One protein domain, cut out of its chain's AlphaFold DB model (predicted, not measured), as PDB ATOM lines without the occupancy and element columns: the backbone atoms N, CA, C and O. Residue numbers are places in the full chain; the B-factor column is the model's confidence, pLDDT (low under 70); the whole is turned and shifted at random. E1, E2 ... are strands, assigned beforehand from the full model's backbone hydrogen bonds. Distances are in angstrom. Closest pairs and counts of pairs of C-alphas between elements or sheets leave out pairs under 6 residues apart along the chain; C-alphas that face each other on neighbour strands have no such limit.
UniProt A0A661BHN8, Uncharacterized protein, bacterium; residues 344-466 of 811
ATOM      1  N   ILE A 344     140.731 134.571  86.729       51.72
ATOM      2  CA  ILE A 344     140.140 133.216  86.743       51.72
ATOM      3  C   ILE A 344     141.155 132.219  87.317       51.72
ATOM      4  O   ILE A 344     141.839 131.494  86.600       51.72
ATOM      5  N   ASP A 345     141.255 132.204  88.649       49.25
ATOM      6  CA  ASP A 345     141.863 131.100  89.396       49.25
ATOM      7  C   ASP A 345     140.749 130.154  89.855       49.25
ATOM      8  O   ASP A 345     139.924 130.496  90.699       49.25
ATOM      9  N   MET A 346     140.715 128.954  89.284       52.84
ATOM     10  CA  MET A 346     139.758 127.903  89.644       52.84
ATOM     11  C   MET A 346     140.446 126.747  90.396       52.84
ATOM     12  O   MET A 346     139.872 125.674  90.561       52.84
ATOM     13  N   CYS A 347     141.681 126.953  90.872       48.19
ATOM     14  CA  CYS A 347     142.463 125.962  91.616       48.19
ATOM     15  C   CYS A 347     142.366 126.152  93.147       48.19
ATOM     16  O   CYS A 347     142.786 125.287  93.916       48.19
ATOM     17  N   SER A 348     141.802 127.279  93.598       51.97
ATOM     18  CA  SER A 348     141.715 127.695  95.007       51.97
ATOM     19  C   SER A 348     140.296 127.733  95.593       51.97
ATOM     20  O   SER A 348     140.142 127.999  96.783       51.97
ATOM     21  N   GLY A 349     139.261 127.464  94.786       54.88
ATOM     22  CA  GLY A 349     137.851 127.665  95.153       54.88
ATOM     23  C   GLY A 349     137.309 129.067  94.836       54.88
ATOM     24  O   GLY A 349     136.133 129.329  95.069       54.88
ATOM     25  N   LEU A 350     138.134 129.958  94.271       67.94
ATOM     26  CA  LEU A 350     137.755 131.338  93.947       67.94
ATOM     27  C   LEU A 350     136.682 131.442  92.845       67.94
ATOM     28  O   LEU A 350     135.807 132.294  92.957       67.94
ATOM     29  N   LEU A 351     136.696 130.570  91.833       77.06
ATOM     30  CA  LEU A 351     135.570 130.350  90.915       77.06
ATOM     31  C   LEU A 351     135.414 128.845  90.657       77.06
ATOM     32  O   LEU A 351     136.366 128.169  90.273       77.06
ATOM     33  N   VAL A 352     134.211 128.314  90.861       72.50
ATOM     34  CA  VAL A 352     133.886 126.887  90.769       72.50
ATOM     35  C   VAL A 352     132.605 126.721  89.962       72.50
ATOM     36  O   VAL A 352     131.518 126.951  90.478       72.50
ATOM     37  N   ILE A 353     132.693 126.269  88.711       75.69
ATOM     38  CA  ILE A 353     131.486 125.907  87.954       75.69
ATOM     39  C   ILE A 353     131.205 124.421  88.186       75.69
ATOM     40  O   ILE A 353     131.773 123.545  87.527       75.69
ATOM     41  N   ASN A 354     130.368 124.123  89.186       68.38
ATOM     42  CA  ASN A 354     129.987 122.756  89.519       68.38
ATOM     43  C   ASN A 354     128.859 122.284  88.610       68.38
ATOM     44  O   ASN A 354     127.668 122.551  88.759       68.38
ATOM     45  N   ASN A 355     129.306 121.533  87.635       66.88
ATOM     46  CA  ASN A 355     128.638 121.397  86.370       66.88
ATOM     47  C   ASN A 355     127.754 120.130  86.359       66.88
ATOM     48  O   ASN A 355     126.667 120.126  85.791       66.88
ATOM     49  N   SER A 356     128.113 119.130  87.176       69.50
ATOM     50  CA  SER A 356     127.255 117.995  87.555       69.50
ATOM     51  C   SER A 356     125.957 118.408  88.271       69.50
ATOM     52  O   SER A 356     125.042 117.594  88.386       69.50
ATOM     53  N   VAL A 357     125.881 119.646  88.780       71.88
ATOM     54  CA  VAL A 357     124.676 120.239  89.390       71.88
ATOM     55  C   VAL A 357     124.191 121.512  88.678       71.88
ATOM     56  O   VAL A 357     123.171 122.054  89.081       71.88
ATOM     57  N   ASN A 358     124.863 121.943  87.600       76.31
ATOM     58  CA  ASN A 358     124.615 123.186  86.848       76.31
ATOM     59  C   ASN A 358     124.648 124.479  87.695       76.31
ATOM     60  O   ASN A 358     123.778 125.332  87.538       76.31
ATOM     61  N   LYS A 359     125.638 124.632  88.585       81.56
ATOM     62  CA  LYS A 359     125.773 125.796  89.481       81.56
ATOM     63  C   LYS A 359     127.143 126.466  89.392       81.56
ATOM     64  O   LYS A 359     128.135 125.807  89.082       81.56
ATOM     65  N   VAL A 360     127.210 127.747  89.743       86.25
ATOM     66  CA  VAL A 360     128.445 128.539  89.844       86.25
ATOM     67  C   VAL A 360     128.676 128.945  91.301       86.25
ATOM     68  O   VAL A 360     127.776 129.460  91.948       86.25
ATOM     69  N   GLY A 361     129.885 128.735  91.814       84.12
ATOM     70  CA  GLY A 361     130.351 129.219  93.112       84.12
ATOM     71  C   GLY A 361     131.495 130.219  92.938       84.12
ATOM     72  O   GLY A 361     132.374 129.990  92.109       84.12
ATOM     73  N   ILE A 362     131.520 131.301  93.714       86.44
ATOM     74  CA  ILE A 362     132.627 132.269  93.780       86.44
ATOM     75  C   ILE A 362     133.122 132.321  95.223       86.44
ATOM     76  O   ILE A 362     132.344 132.597  96.132       86.44
ATOM     77  N   ASN A 363     134.400 132.004  95.440       83.56
ATOM     78  CA  ASN A 363     135.033 131.807  96.756       83.56
ATOM     79  C   ASN A 363     134.369 130.724  97.652       83.56
ATOM     80  O   ASN A 363     134.826 130.464  98.761       83.56
ATOM     81  N   ALA A 364     133.314 130.061  97.167       78.88
ATOM     82  CA  ALA A 364     132.444 129.183  97.939       78.88
ATOM     83  C   ALA A 364     132.864 127.703  97.848       78.88
ATOM     84  O   ALA A 364     133.119 127.165  96.768       78.88
ATOM     85  N   THR A 365     132.896 127.017  98.996       72.19
ATOM     86  CA  THR A 365     133.256 125.582  99.095       72.19
ATOM     87  C   THR A 365     132.055 124.637  99.244       72.19
ATOM     88  O   THR A 365     132.197 123.433  99.026       72.19
ATOM     89  N   SER A 366     130.869 125.176  99.549       79.56
ATOM     90  CA  SER A 366     129.555 124.562  99.297       79.56
ATOM     91  C   SER A 366     128.822 125.451  98.296       79.56
ATOM     92  O   SER A 366     129.042 126.657  98.307       79.56
ATOM     93  N   ILE A 367     128.002 124.869  97.418       80.88
ATOM     94  CA  ILE A 367     127.278 125.609  96.370       80.88
ATOM     95  C   ILE A 367     125.802 125.208  96.450       80.88
ATOM     96  O   ILE A 367     125.325 124.269  95.792       80.88
ATOM     97  N   ASP A 368     125.086 125.903  97.323       86.69
ATOM     98  CA  ASP A 368     123.709 125.597  97.689       86.69
ATOM     99  C   ASP A 368     122.719 126.308  96.747       86.69
ATOM    100  O   ASP A 368     121.649 125.759  96.466       86.69
ATOM    101  N   TYR A 369     123.128 127.412  96.113       88.31
ATOM    102  CA  TYR A 369     122.360 128.174  95.110       88.31
ATOM    103  C   TYR A 369     122.969 128.095  93.702       88.31
ATOM    104  O   TYR A 369     124.132 127.740  93.545       88.31
ATOM    105  N   ASP A 370     122.187 128.401  92.660       87.44
ATOM    106  CA  ASP A 370     122.640 128.286  91.259       87.44
ATOM    107  C   ASP A 370     123.769 129.273  90.907       87.44
ATOM    108  O   ASP A 370     124.640 128.953  90.096       87.44
ATOM    109  N   LEU A 371     123.797 130.420  91.589       89.69
ATOM    110  CA  LEU A 371     124.987 131.235  91.809       89.69
ATOM    111  C   LEU A 371     125.165 131.400  93.324       89.69
ATOM    112  O   LEU A 371     124.257 131.893  93.992       89.69
ATOM    113  N   ASP A 372     126.318 130.999  93.846       86.19
ATOM    114  CA  ASP A 372     126.690 131.093  95.259       86.19
ATOM    115  C   ASP A 372     127.980 131.917  95.388       86.19
ATOM    116  O   ASP A 372     128.927 131.701  94.631       86.19
ATOM    117  N   VAL A 373     128.027 132.898  96.289       89.50
ATOM    118  CA  VAL A 373     129.169 133.819  96.432       89.50
ATOM    119  C   VAL A 373     129.499 133.960  97.915       89.50
ATOM    120  O   VAL A 373     128.746 134.571  98.668       89.50
ATOM    121  N   ASP A 374     130.645 133.422  98.334       85.75
ATOM    122  CA  ASP A 374     131.164 133.577  99.698       85.75
ATOM    123  C   ASP A 374     131.956 134.892  99.802       85.75
ATOM    124  O   ASP A 374     133.191 134.918  99.788       85.75
ATOM    125  N   GLY A 375     131.230 136.013  99.788       84.94
ATOM    126  CA  GLY A 375     131.787 137.366  99.800       84.94
ATOM    127  C   GLY A 375     130.801 138.429  99.309       84.94
ATOM    128  O   GLY A 375     129.623 138.155  99.093       84.94
ATOM    129  N   ASP A 376     131.295 139.653  99.121       86.62
ATOM    130  CA  ASP A 376     130.486 140.769  98.620       86.62
ATOM    131  C   ASP A 376     130.183 140.615  97.118       86.62
ATOM    132  O   ASP A 376     131.080 140.359  96.309       86.62
ATOM    133  N   ILE A 377     128.925 140.840  96.728       88.31
ATOM    134  CA  ILE A 377     128.500 140.906  95.322       88.31
ATOM    135  C   ILE A 377     128.429 142.378  94.908       88.31
ATOM    136  O   ILE A 377     127.529 143.107  95.323       88.31
ATOM    137  N   GLY A 378     129.375 142.817  94.077       84.31
ATOM    138  CA  GLY A 378     129.325 144.134  93.441       84.31
ATOM    139  C   GLY A 378     128.342 144.154  92.268       84.31
ATOM    140  O   GLY A 378     128.380 143.267  91.418       84.31
ATOM    141  N   ILE A 379     127.488 145.176  92.214       81.88
ATOM    142  CA  ILE A 379     126.515 145.417  91.141       81.88
ATOM    143  C   ILE A 379     126.674 146.888  90.724       81.88
ATOM    144  O   ILE A 379     126.191 147.763  91.434       81.88
ATOM    145  N   GLY A 380     127.412 147.171  89.641       67.06
ATOM    146  CA  GLY A 380     127.584 148.549  89.152       67.06
ATOM    147  C   GLY A 380     128.769 148.824  88.218       67.06
ATOM    148  O   GLY A 380     129.760 148.091  88.224       67.06
ATOM    149  N   ASP A 381     128.657 149.910  87.444       62.97
ATOM    150  CA  ASP A 381     129.670 150.440  86.509       62.97
ATOM    151  C   ASP A 381     130.526 151.594  87.088       62.97
ATOM    152  O   ASP A 381     130.121 152.323  87.992       62.97
ATOM    153  N   GLU A 382     131.721 151.794  86.521       59.81
ATOM    154  CA  GLU A 382     132.686 152.830  86.910       59.81
ATOM    155  C   GLU A 382     132.411 154.206  86.247       59.81
ATOM    156  O   GLU A 382     132.902 155.217  86.755       59.81
ATOM    157  N   ILE A 383     131.648 154.299  85.131       51.75
ATOM    158  CA  ILE A 383     131.452 155.564  84.374       51.75
ATOM    159  C   ILE A 383     130.045 155.778  83.730       51.75
ATOM    160  O   ILE A 383     129.955 156.427  82.687       51.75
ATOM    161  N   SER A 384     128.944 155.419  84.412       51.88
ATOM    162  CA  SER A 384     127.564 155.952  84.212       51.88
ATOM    163  C   SER A 384     126.834 155.584  82.880       51.88
ATOM    164  O   SER A 384     127.451 155.607  81.814       51.88
ATOM    165  N   PRO A 385     125.496 155.338  82.860       55.22
ATOM    166  CA  PRO A 385     124.500 155.762  83.845       55.22
ATOM    167  C   PRO A 385     123.610 154.647  84.430       55.22
ATOM    168  O   PRO A 385     122.886 153.967  83.702       55.22
ATOM    169  N   SER A 386     123.577 154.590  85.768       64.62
ATOM    170  CA  SER A 386     122.357 154.420  86.575       64.62
ATOM    171  C   SER A 386     121.281 153.489  85.999       64.62
ATOM    172  O   SER A 386     120.303 153.988  85.437       64.62
ATOM    173  N   ASN A 387     121.463 152.164  86.081       69.00
ATOM    174  CA  ASN A 387     120.420 151.159  85.795       69.00
ATOM    175  C   ASN A 387     120.890 149.713  86.079       69.00
ATOM    176  O   ASN A 387     120.519 148.785  85.355       69.00
ATOM    177  N   ASP A 388     121.732 149.492  87.088       86.31
ATOM    178  CA  ASP A 388     122.305 148.167  87.337       86.31
ATOM    179  C   ASP A 388     121.278 147.261  88.023       86.31
ATOM    180  O   ASP A 388     120.656 147.655  89.005       86.31
ATOM    181  N   ARG A 389     121.015 146.063  87.482       88.31
ATOM    182  CA  ARG A 389     119.805 145.297  87.835       88.31
ATOM    183  C   ARG A 389     120.051 143.834  88.170       88.31
ATOM    184  O   ARG A 389     120.791 143.139  87.479       88.31
ATOM    185  N   LEU A 390     119.285 143.341  89.143       91.62
ATOM    186  CA  LEU A 390     118.984 141.921  89.309       91.62
ATOM    187  C   LEU A 390     117.611 141.647  88.675       91.62
ATOM    188  O   LEU A 390     116.589 142.091  89.194       91.62
ATOM    189  N   ILE A 391     117.595 140.954  87.534       90.06
ATOM    190  CA  ILE A 391     116.411 140.797  86.668       90.06
ATOM    191  C   ILE A 391     115.736 139.425  86.799       90.06
ATOM    192  O   ILE A 391     116.405 138.409  87.004       90.06
ATOM    193  N   HIS A 392     114.416 139.366  86.595       91.31
ATOM    194  CA  HIS A 392     113.713 138.106  86.364       91.31
ATOM    195  C   HIS A 392     113.815 137.698  84.883       91.31
ATOM    196  O   HIS A 392     113.222 138.304  83.997       91.31
ATOM    197  N   ASN A 393     114.589 136.650  84.588       87.12
ATOM    198  CA  ASN A 393     114.778 136.194  83.208       87.12
ATOM    199  C   ASN A 393     113.458 135.736  82.563       87.12
ATOM    200  O   ASN A 393     112.872 134.739  82.984       87.12
ATOM    201  N   GLY A 394     113.062 136.414  81.483       89.00
ATOM    202  CA  GLY A 394     111.818 136.154  80.752       89.00
ATOM    203  C   GLY A 394     110.674 137.116  81.079       89.00
ATOM    204  O   GLY A 394     109.605 136.959  80.493       89.00
ATOM    205  N   ASP A 395     110.904 138.095  81.960       89.44
ATOM    206  CA  ASP A 395     109.946 139.131  82.344       89.44
ATOM    207  C   ASP A 395     110.651 140.500  82.374       89.44
ATOM    208  O   ASP A 395     111.478 140.770  83.245       89.44
ATOM    209  N   ASP A 396     110.387 141.345  81.373       89.75
ATOM    210  CA  ASP A 396     111.188 142.555  81.110       89.75
ATOM    211  C   ASP A 396     110.997 143.665  82.168       89.75
ATOM    212  O   ASP A 396     111.803 144.599  82.233       89.75
ATOM    213  N   ASP A 397     109.943 143.581  82.990       89.88
ATOM    214  CA  ASP A 397     109.566 144.589  83.984       89.88
ATOM    215  C   ASP A 397     109.533 144.091  85.448       89.88
ATOM    216  O   ASP A 397     109.184 144.854  86.342       89.88
ATOM    217  N   THR A 398     110.031 142.883  85.747       93.19
ATOM    218  CA  THR A 398     110.258 142.431  87.139       93.19
ATOM    219  C   THR A 398     111.754 142.389  87.473       93.19
ATOM    220  O   THR A 398     112.485 141.499  87.028       93.19
ATOM    221  N   TYR A 399     112.238 143.355  88.260       93.06
ATOM    222  CA  TYR A 399     113.659 143.487  88.610       93.06
ATOM    223  C   TYR A 399     113.909 144.363  89.846       93.06
ATOM    224  O   TYR A 399     113.115 145.233  90.192       93.06
ATOM    225  N   PHE A 400     115.061 144.172  90.488       93.69
ATOM    226  CA  PHE A 400     115.621 145.132  91.446       93.69
ATOM    227  C   PHE A 400     116.641 145.992  90.696       93.69
ATOM    228  O   PHE A 400     117.412 145.453  89.902       93.69
ATOM    229  N   CYS A 401     116.653 147.302  90.928       90.38
ATOM    230  CA  CYS A 401     117.532 148.261  90.267       90.38
ATOM    231  C   CYS A 401     118.337 149.055  91.296       90.38
ATOM    232  O   CYS A 401     117.778 149.559  92.267       90.38
ATOM    233  N   PHE A 402     119.625 149.203  91.030       88.12
ATOM    234  CA  PHE A 402     120.565 150.052  91.738       88.12
ATOM    235  C   PHE A 402     120.880 151.235  90.811       88.12
ATOM    236  O   PHE A 402     121.459 151.081  89.732       88.12
ATOM    237  N   ASP A 403     120.383 152.407  91.193       84.94
ATOM    238  CA  ASP A 403     120.687 153.696  90.577       84.94
ATOM    239  C   ASP A 403     121.870 154.351  91.326       84.94
ATOM    240  O   ASP A 403     122.383 153.807  92.302       84.94
ATOM    241  N   SER A 404     122.304 155.536  90.898       79.75
ATOM    242  CA  SER A 404     123.432 156.267  91.498       79.75
ATOM    243  C   SER A 404     123.203 156.657  92.961       79.75
ATOM    244  O   SER A 404     124.180 156.860  93.675       79.75
ATOM    245  N   ASP A 405     121.939 156.807  93.369       86.12
ATOM    246  CA  ASP A 405     121.526 157.231  94.718       86.12
ATOM    247  C   ASP A 405     120.157 156.623  95.117       86.12
ATOM    248  O   ASP A 405     119.444 157.140  95.978       86.12
ATOM    249  N   ALA A 406     119.742 155.532  94.454       88.56
ATOM    250  CA  ALA A 406     118.451 154.892  94.714       88.56
ATOM    251  C   ALA A 406     118.468 153.365  94.549       88.56
ATOM    252  O   ALA A 406     119.196 152.813  93.724       88.56
ATOM    253  N   ILE A 407     117.610 152.682  95.307       91.62
ATOM    254  CA  ILE A 407     117.302 151.256  95.171       91.62
ATOM    255  C   ILE A 407     115.814 151.132  94.851       91.62
ATOM    256  O   ILE A 407     114.964 151.517  95.655       91.62
ATOM    257  N   LEU A 408     115.504 150.579  93.681       91.50
ATOM    258  CA  LEU A 408     114.147 150.454  93.154       91.50
ATOM    259  C   LEU A 408     113.759 148.976  93.017       91.50
ATOM    260  O   LEU A 408     114.576 148.156  92.597       91.50
ATOM    261  N   ILE A 409     112.512 148.626  93.324       93.31
ATOM    262  CA  ILE A 409     111.970 147.268  93.178       93.31
ATOM    263  C   ILE A 409     110.745 147.322  92.269       93.31
ATOM    264  O   ILE A 409     109.702 147.846  92.657       93.31
ATOM    265  N   TYR A 410     110.871 146.739  91.079       91.00
ATOM    266  CA  TYR A 410     109.821 146.645  90.070       91.00
ATOM    267  C   TYR A 410     109.210 145.243  90.028       91.00
ATOM    268  O   TYR A 410     109.922 144.239  90.139       91.00
ATOM    269  N   ALA A 411     107.895 145.182  89.834       91.19
ATOM    270  CA  ALA A 411     107.172 143.949  89.542       91.19
ATOM    271  C   ALA A 411     106.031 144.262  88.571       91.19
ATOM    272  O   ALA A 411     105.039 144.897  88.944       91.19
ATOM    273  N   GLY A 412     106.174 143.841  87.316       88.31
ATOM    274  CA  GLY A 412     105.384 144.430  86.243       88.31
ATOM    275  C   GLY A 412     105.739 145.910  86.033       88.31
ATOM    276  O   GLY A 412     106.749 146.422  86.510       88.31
ATOM    277  N   SER A 413     104.864 146.648  85.357       87.25
ATOM    278  CA  SER A 413     105.118 148.046  84.984       87.25
ATOM    279  C   SER A 413     104.970 149.071  86.136       87.25
ATOM    280  O   SER A 413     104.671 150.231  85.862       87.25
ATOM    281  N   GLU A 414     105.163 148.654  87.393       88.00
ATOM    282  CA  GLU A 414     105.038 149.450  88.628       88.00
ATOM    283  C   GLU A 414     106.306 149.295  89.490       88.00
ATOM    284  O   GLU A 414     106.777 148.177  89.728       88.00
ATOM    285  N   CYS A 415     106.834 150.404  90.010       89.88
ATOM    286  CA  CYS A 415     107.846 150.394  91.063       89.88
ATOM    287  C   CYS A 415     107.164 150.299  92.437       89.88
ATOM    288  O   CYS A 415     106.585 151.257  92.950       89.88
ATOM    289  N   LEU A 416     107.238 149.116  93.049       90.25
ATOM    290  CA  LEU A 416     106.628 148.827  94.345       90.25
ATOM    291  C   LEU A 416     107.375 149.478  95.510       90.25
ATOM    292  O   LEU A 416     106.746 149.822  96.509       90.25
ATOM    293  N   VAL A 417     108.699 149.629  95.409       92.50
ATOM    294  CA  VAL A 417     109.532 150.265  96.440       92.50
ATOM    295  C   VAL A 417     110.597 151.125  95.774       92.50
ATOM    296  O   VAL A 417     111.379 150.618  94.977       92.50
ATOM    297  N   ASP A 418     110.656 152.396  96.154       91.38
ATOM    298  CA  ASP A 418     111.678 153.367  95.763       91.38
ATOM    299  C   ASP A 418     112.343 153.900  97.042       91.38
ATOM    300  O   ASP A 418     111.716 154.596  97.846       91.38
ATOM    301  N   ILE A 419     113.596 153.498  97.263       93.12
ATOM    302  CA  ILE A 419     114.464 153.986  98.338       93.12
ATOM    303  C   ILE A 419     115.442 154.959  97.696       93.12
ATOM    304  O   ILE A 419     116.344 154.511  96.997       93.12
ATOM    305  N   THR A 420     115.296 156.256  97.942       90.75
ATOM    306  CA  THR A 420     116.148 157.294  97.342       90.75
ATOM    307  C   THR A 420     116.842 158.113  98.436       90.75
ATOM    308  O   THR A 420     116.176 158.613  99.348       90.75
ATOM    309  N   GLU A 421     118.164 158.272  98.327       88.31
ATOM    310  CA  GLU A 421     118.966 159.307  98.999       88.31
ATOM    311  C   GLU A 421     119.089 160.491  98.022       88.31
ATOM    312  O   GLU A 421     119.333 160.301  96.832       88.31
ATOM    313  N   ALA A 422     118.777 161.715  98.462       81.00
ATOM    314  CA  ALA A 422     118.713 162.874  97.561       81.00
ATOM    315  C   ALA A 422     118.702 164.213  98.329       81.00
ATOM    316  O   ALA A 422     119.193 164.348  99.442       81.00
ATOM    317  N   GLY A 423     118.096 165.258  97.749       87.31
ATOM    318  CA  GLY A 423     117.771 166.486  98.491       87.31
ATOM    319  C   GLY A 423     116.714 166.284  99.591       87.31
ATOM    320  O   GLY A 423     116.594 167.125 100.482       87.31
ATOM    321  N   GLN A 424     115.951 165.192  99.515       81.56
ATOM    322  CA  GLN A 424     115.076 164.675 100.562       81.56
ATOM    323  C   GLN A 424     115.104 163.150 100.465       81.56
ATOM    324  O   GLN A 424     114.646 162.606  99.461       81.56
ATOM    325  N   ASP A 425     115.582 162.492 101.513       91.12
ATOM    326  CA  ASP A 425     115.655 161.033 101.568       91.12
ATOM    327  C   ASP A 425     114.274 160.442 101.860       91.12
ATOM    328  O   ASP A 425     113.518 160.973 102.690       91.12
ATOM    329  N   TYR A 426     113.925 159.343 101.195       89.75
ATOM    330  CA  TYR A 426     112.645 158.675 101.419       89.75
ATOM    331  C   TYR A 426     112.676 157.172 101.117       89.75
ATOM    332  O   TYR A 426     113.472 156.678 100.324       89.75
ATOM    333  N   VAL A 427     111.725 156.455 101.723       90.38
ATOM    334  CA  VAL A 427     111.254 155.147 101.251       90.38
ATOM    335  C   VAL A 427     109.808 155.335 100.818       90.38
ATOM    336  O   VAL A 427     108.935 155.604 101.645       90.38
ATOM    337  N   LYS A 428     109.565 155.242  99.517       86.56
ATOM    338  CA  LYS A 428     108.254 155.355  98.887       86.56
ATOM    339  C   LYS A 428     107.799 153.950  98.511       86.56
ATOM    340  O   LYS A 428     108.586 153.162  97.993       86.56
ATOM    341  N   ILE A 429     106.545 153.630  98.807       85.94
ATOM    342  CA  ILE A 429     105.939 152.334  98.496       85.94
ATOM    343  C   ILE A 429     104.786 152.608  97.528       85.94
ATOM    344  O   ILE A 429     103.872 153.355  97.875       85.94
ATOM    345  N   GLY A 430     104.890 152.057  96.316       78.38
ATOM    346  CA  GLY A 430     104.103 152.427  95.134       78.38
ATOM    347  C   GLY A 430     104.575 153.717  94.465       78.38
ATOM    348  O   GLY A 430     104.864 154.708  95.140       78.38
ATOM    349  N   ASP A 431     104.650 153.745  93.130       68.56
ATOM    350  CA  ASP A 431     105.140 154.923  92.403       68.56
ATOM    351  C   ASP A 431     104.039 155.921  92.026       68.56
ATOM    352  O   ASP A 431     104.307 157.125  91.885       68.56
ATOM    353  N   GLY A 432     102.804 155.436  91.974       65.69
ATOM    354  CA  GLY A 432     101.620 156.185  91.576       65.69
ATOM    355  C   GLY A 432     100.476 155.298  91.085       65.69
ATOM    356  O   GLY A 432      99.383 155.825  90.860       65.69
ATOM    357  N   GLY A 433     100.696 153.989  90.917       67.62
ATOM    358  CA  GLY A 433      99.632 153.015  90.702       67.62
ATOM    359  C   GLY A 433      98.988 152.487  91.987       67.62
ATOM    360  O   GLY A 433      99.146 153.022  93.086       67.62
ATOM    361  N   ASP A 434      98.200 151.425  91.823       75.44
ATOM    362  CA  ASP A 434      97.348 150.825  92.858       75.44
ATOM    363  C   ASP A 434      98.146 149.858  93.753       75.44
ATOM    364  O   ASP A 434      97.959 148.641  93.715       75.44
ATOM    365  N   VAL A 435      99.097 150.405  94.517       83.06
ATOM    366  CA  VAL A 435      99.911 149.648  95.481       83.06
ATOM    367  C   VAL A 435      99.338 149.800  96.887       83.06
ATOM    368  O   VAL A 435      99.501 150.829  97.542       83.06
ATOM    369  N   ASP A 436      98.682 148.744  97.358       86.56
ATOM    370  CA  ASP A 436      98.157 148.659  98.718       86.56
ATOM    371  C   ASP A 436      99.264 148.304  99.729       86.56
ATOM    372  O   ASP A 436      99.959 147.293  99.596       86.56
ATOM    373  N   ILE A 437      99.385 149.089 100.803       88.25
ATOM    374  CA  ILE A 437     100.269 148.786 101.936       88.25
ATOM    375  C   ILE A 437      99.443 148.082 103.009       88.25
ATOM    376  O   ILE A 437      98.587 148.710 103.629       88.25
ATOM    377  N   ASN A 438      99.719 146.802 103.267       85.62
ATOM    378  CA  ASN A 438      99.058 146.043 104.330       85.62
ATOM    379  C   ASN A 438     100.030 145.638 105.448       85.62
ATOM    380  O   ASN A 438     100.849 144.732 105.283       85.62
ATOM    381  N   LEU A 439      99.894 146.272 106.613       87.12
ATOM    382  CA  LEU A 439     100.573 145.885 107.845       87.12
ATOM    383  C   LEU A 439      99.659 144.966 108.671       87.12
ATOM    384  O   LEU A 439      99.083 145.399 109.663       87.12
ATOM    385  N   ASN A 440      99.535 143.697 108.259       84.50
ATOM    386  CA  ASN A 440      98.822 142.640 109.002       84.50
ATOM    387  C   ASN A 440      97.338 142.968 109.330       84.50
ATOM    388  O   ASN A 440      96.812 142.579 110.365       84.50
ATOM    389  N   ASP A 441      96.665 143.703 108.443       80.00
ATOM    390  CA  ASP A 441      95.324 144.297 108.586       80.00
ATOM    391  C   ASP A 441      95.180 145.336 109.729       80.00
ATOM    392  O   ASP A 441      94.120 145.955 109.874       80.00
ATOM    393  N   ASP A 442      96.251 145.592 110.495       81.44
ATOM    394  CA  ASP A 442      96.297 146.577 111.580       81.44
ATOM    395  C   ASP A 442      96.325 148.008 111.019       81.44
ATOM    396  O   ASP A 442      95.551 148.862 111.455       81.44
ATOM    397  N   VAL A 443      97.166 148.255 110.005       86.06
ATOM    398  CA  VAL A 443      97.186 149.493 109.204       86.06
ATOM    399  C   VAL A 443      97.182 149.131 107.724       86.06
ATOM    400  O   VAL A 443      98.040 148.381 107.257       86.06
ATOM    401  N   PHE A 444      96.233 149.697 106.987       85.19
ATOM    402  CA  PHE A 444      96.039 149.457 105.565       85.19
ATOM    403  C   PHE A 444      95.971 150.786 104.810       85.19
ATOM    404  O   PHE A 444      95.129 151.620 105.126       85.19
ATOM    405  N   VAL A 445      96.831 151.005 103.820       89.38
ATOM    406  CA  VAL A 445      96.784 152.195 102.951       89.38
ATOM    407  C   VAL A 445      96.434 151.730 101.550       89.38
ATOM    408  O   VAL A 445      97.191 150.943 100.985       89.38
ATOM    409  N   ARG A 446      95.308 152.195 100.996       83.50
ATOM    410  CA  ARG A 446      94.912 151.827  99.631       83.50
ATOM    411  C   ARG A 446      95.591 152.691  98.581       83.50
ATOM    412  O   ARG A 446      95.471 153.914  98.643       83.50
ATOM    413  N   GLY A 447      96.233 152.069  97.595       75.69
ATOM    414  CA  GLY A 447      96.879 152.786  96.489       75.69
ATOM    415  C   GLY A 447      95.859 153.511  95.603       75.69
ATOM    416  O   GLY A 447      96.017 154.686  95.280       75.69
ATOM    417  N   SER A 448      94.754 152.833  95.289       81.19
ATOM    418  CA  SER A 448      93.697 153.282  94.368       81.19
ATOM    419  C   SER A 448      92.961 154.568  94.755       81.19
ATOM    420  O   SER A 448      92.468 155.263  93.864       81.19
ATOM    421  N   ASP A 449      92.829 154.888  96.046       84.88
ATOM    422  CA  ASP A 449      92.165 156.122  96.505       84.88
ATOM    423  C   ASP A 449      92.851 156.850  97.674       84.88
ATOM    424  O   ASP A 449      92.377 157.908  98.092       84.88
ATOM    425  N   GLY A 450      93.984 156.345  98.170       85.75
ATOM    426  CA  GLY A 450      94.734 156.940  99.276       85.75
ATOM    427  C   GLY A 450      94.086 156.764 100.653       85.75
ATOM    428  O   GLY A 450      94.569 157.351 101.623       85.75
ATOM    429  N   ASN A 451      92.997 155.992 100.771       91.81
ATOM    430  CA  ASN A 451      92.303 155.819 102.044       91.81
ATOM    431  C   ASN A 451      93.124 154.965 103.021       91.81
ATOM    432  O   ASN A 451      93.535 153.846 102.701       91.81
ATOM    433  N   VAL A 452      93.275 155.461 104.250       94.00
ATOM    434  CA  VAL A 452      93.934 154.770 105.361       94.00
ATOM    435  C   VAL A 452      92.887 154.097 106.250       94.00
ATOM    436  O   VAL A 452      92.036 154.751 106.851       94.00
ATOM    437  N   GLY A 453      92.956 152.776 106.348       91.44
ATOM    438  CA  GLY A 453      92.226 151.967 107.311       91.44
ATOM    439  C   GLY A 453      93.092 151.598 108.511       91.44
ATOM    440  O   GLY A 453      94.254 151.232 108.348       91.44
ATOM    441  N   ILE A 454      92.523 151.648 109.716       92.00
ATOM    442  CA  ILE A 454      93.118 151.058 110.924       92.00
ATOM    443  C   ILE A 454      92.116 150.049 111.491       92.00
ATOM    444  O   ILE A 454      90.964 150.394 111.778       92.00
ATOM    445  N   GLY A 455      92.521 148.778 111.569       88.25
ATOM    446  CA  GLY A 455      91.611 147.653 111.823       88.25
ATOM    447  C   GLY A 455      90.593 147.410 110.693       88.25
ATOM    448  O   GLY A 455      89.502 146.880 110.928       88.25
ATOM    449  N   THR A 456      90.891 147.843 109.460       88.44
ATOM    450  CA  THR A 456      90.022 147.635 108.291       88.44
ATOM    451  C   THR A 456      90.769 147.661 106.959       88.44
ATOM    452  O   THR A 456      91.317 148.683 106.562       88.44
ATOM    453  N   ALA A 457      90.658 146.573 106.193       88.25
ATOM    454  CA  ALA A 457      91.102 146.507 104.796       88.25
ATOM    455  C   ALA A 457      90.107 147.139 103.789       88.25
ATOM    456  O   ALA A 457      90.314 147.106 102.582       88.25
ATOM    457  N   ALA A 458      88.988 147.700 104.258       89.69
ATOM    458  CA  ALA A 458      87.997 148.369 103.410       89.69
ATOM    459  C   ALA A 458      87.587 149.723 104.021       89.69
ATOM    460  O   ALA A 458      86.457 149.846 104.511       89.69
ATOM    461  N   PRO A 459      88.505 150.712 104.064       92.88
ATOM    462  CA  PRO A 459      88.237 152.030 104.626       92.88
ATOM    463  C   PRO A 459      87.224 152.807 103.777       92.88
ATOM    464  O   PRO A 459      87.473 153.105 102.604       92.88
ATOM    465  N   GLY A 460      86.075 153.130 104.378       91.81
ATOM    466  CA  GLY A 460      84.954 153.804 103.710       91.81
ATOM    467  C   GLY A 460      85.107 155.322 103.562       91.81
ATOM    468  O   GLY A 460      84.244 155.958 102.958       91.81
ATOM    469  N   GLN A 461      86.165 155.899 104.132       93.56
ATOM    470  CA  GLN A 461      86.560 157.312 104.104       93.56
ATOM    471  C   GLN A 461      88.098 157.392 104.025       93.56
ATOM    472  O   GLN A 461      88.766 156.377 104.218       93.56
ATOM    473  N   LEU A 462      88.659 158.591 103.806       93.75
ATOM    474  CA  LEU A 462      90.114 158.811 103.713       93.75
ATOM    475  C   LEU A 462      90.888 158.365 104.969       93.75
ATOM    476  O   LEU A 462      92.040 157.955 104.866       93.75
ATOM    477  N   LEU A 463      90.243 158.408 106.137       94.19
ATOM    478  CA  LEU A 463      90.693 157.750 107.360       94.19
ATOM    479  C   LEU A 463      89.492 157.025 107.988       94.19
ATOM    480  O   LEU A 463      88.493 157.668 108.313       94.19
ATOM    481  N   ASP A 464      89.574 155.703 108.138       94.31
ATOM    482  CA  ASP A 464      88.543 154.843 108.743       94.31
ATOM    483  C   ASP A 464      89.198 153.976 109.829       94.31
ATOM    484  O   ASP A 464      90.038 153.126 109.538       94.31
ATOM    485  N   ILE A 465      88.844 154.221 111.091       93.69
ATOM    486  CA  ILE A 465      89.393 153.521 112.258       93.69
ATOM    487  C   ILE A 465      88.245 152.745 112.904       93.69
ATOM    488  O   ILE A 465      87.246 153.343 113.303       93.69
ATOM    489  N   ARG A 466      88.370 151.415 112.999       90.62
ATOM    490  CA  ARG A 466      87.306 150.533 113.529       90.62
ATOM    491  C   ARG A 466      87.448 150.178 115.011       90.62
ATOM    492  O   ARG A 466      86.879 149.184 115.457       90.62
TER     493      ARG A 466
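This is residues 344 to 466 of the 811 residues of an uncharacterized protein of bacterium (UniProt A0A661BHN8). With little regular structure, three small sheets stand in an elongated row, 65 by 35 by 25 A: E1-E2-E3, E4-E5-E6-E7-E8, E9-E10-E11-E12. The printed part, all strand, has 123 residues, 46 in twelve strands, and no named helix. It is only just loose, close to extended, radius of gyration of the C-alphas 20.6 A.

Find C-alpha 351 at (135.570, 130.350, 90.915), where E1, residues 351-354, begins; E2, 359-362, and E3, 371-373, follow. Then come E4, 388-391, E5, 399-402, E6, 406-410, E7, 415-420, 12.5 A long, E8, 426-429, E9, 437-439, E10, 443-445, E11, 452-454, and E12, 463-465, ending at (89.393, 153.521, 112.258).

E1 and E2 form an antiparallel hairpin, N 352 and O 361 being 2.8 A apart; E3 is parallel to E2. E4 to E8 form a meander, each strand the antiparallel neighbour of the one before; E9 to E11 form another; E12 is parallel to E11.

The link 374-387 is long, the printed part has no cut, and pLDDT is under 70 in 21 residues, 380-387 among them.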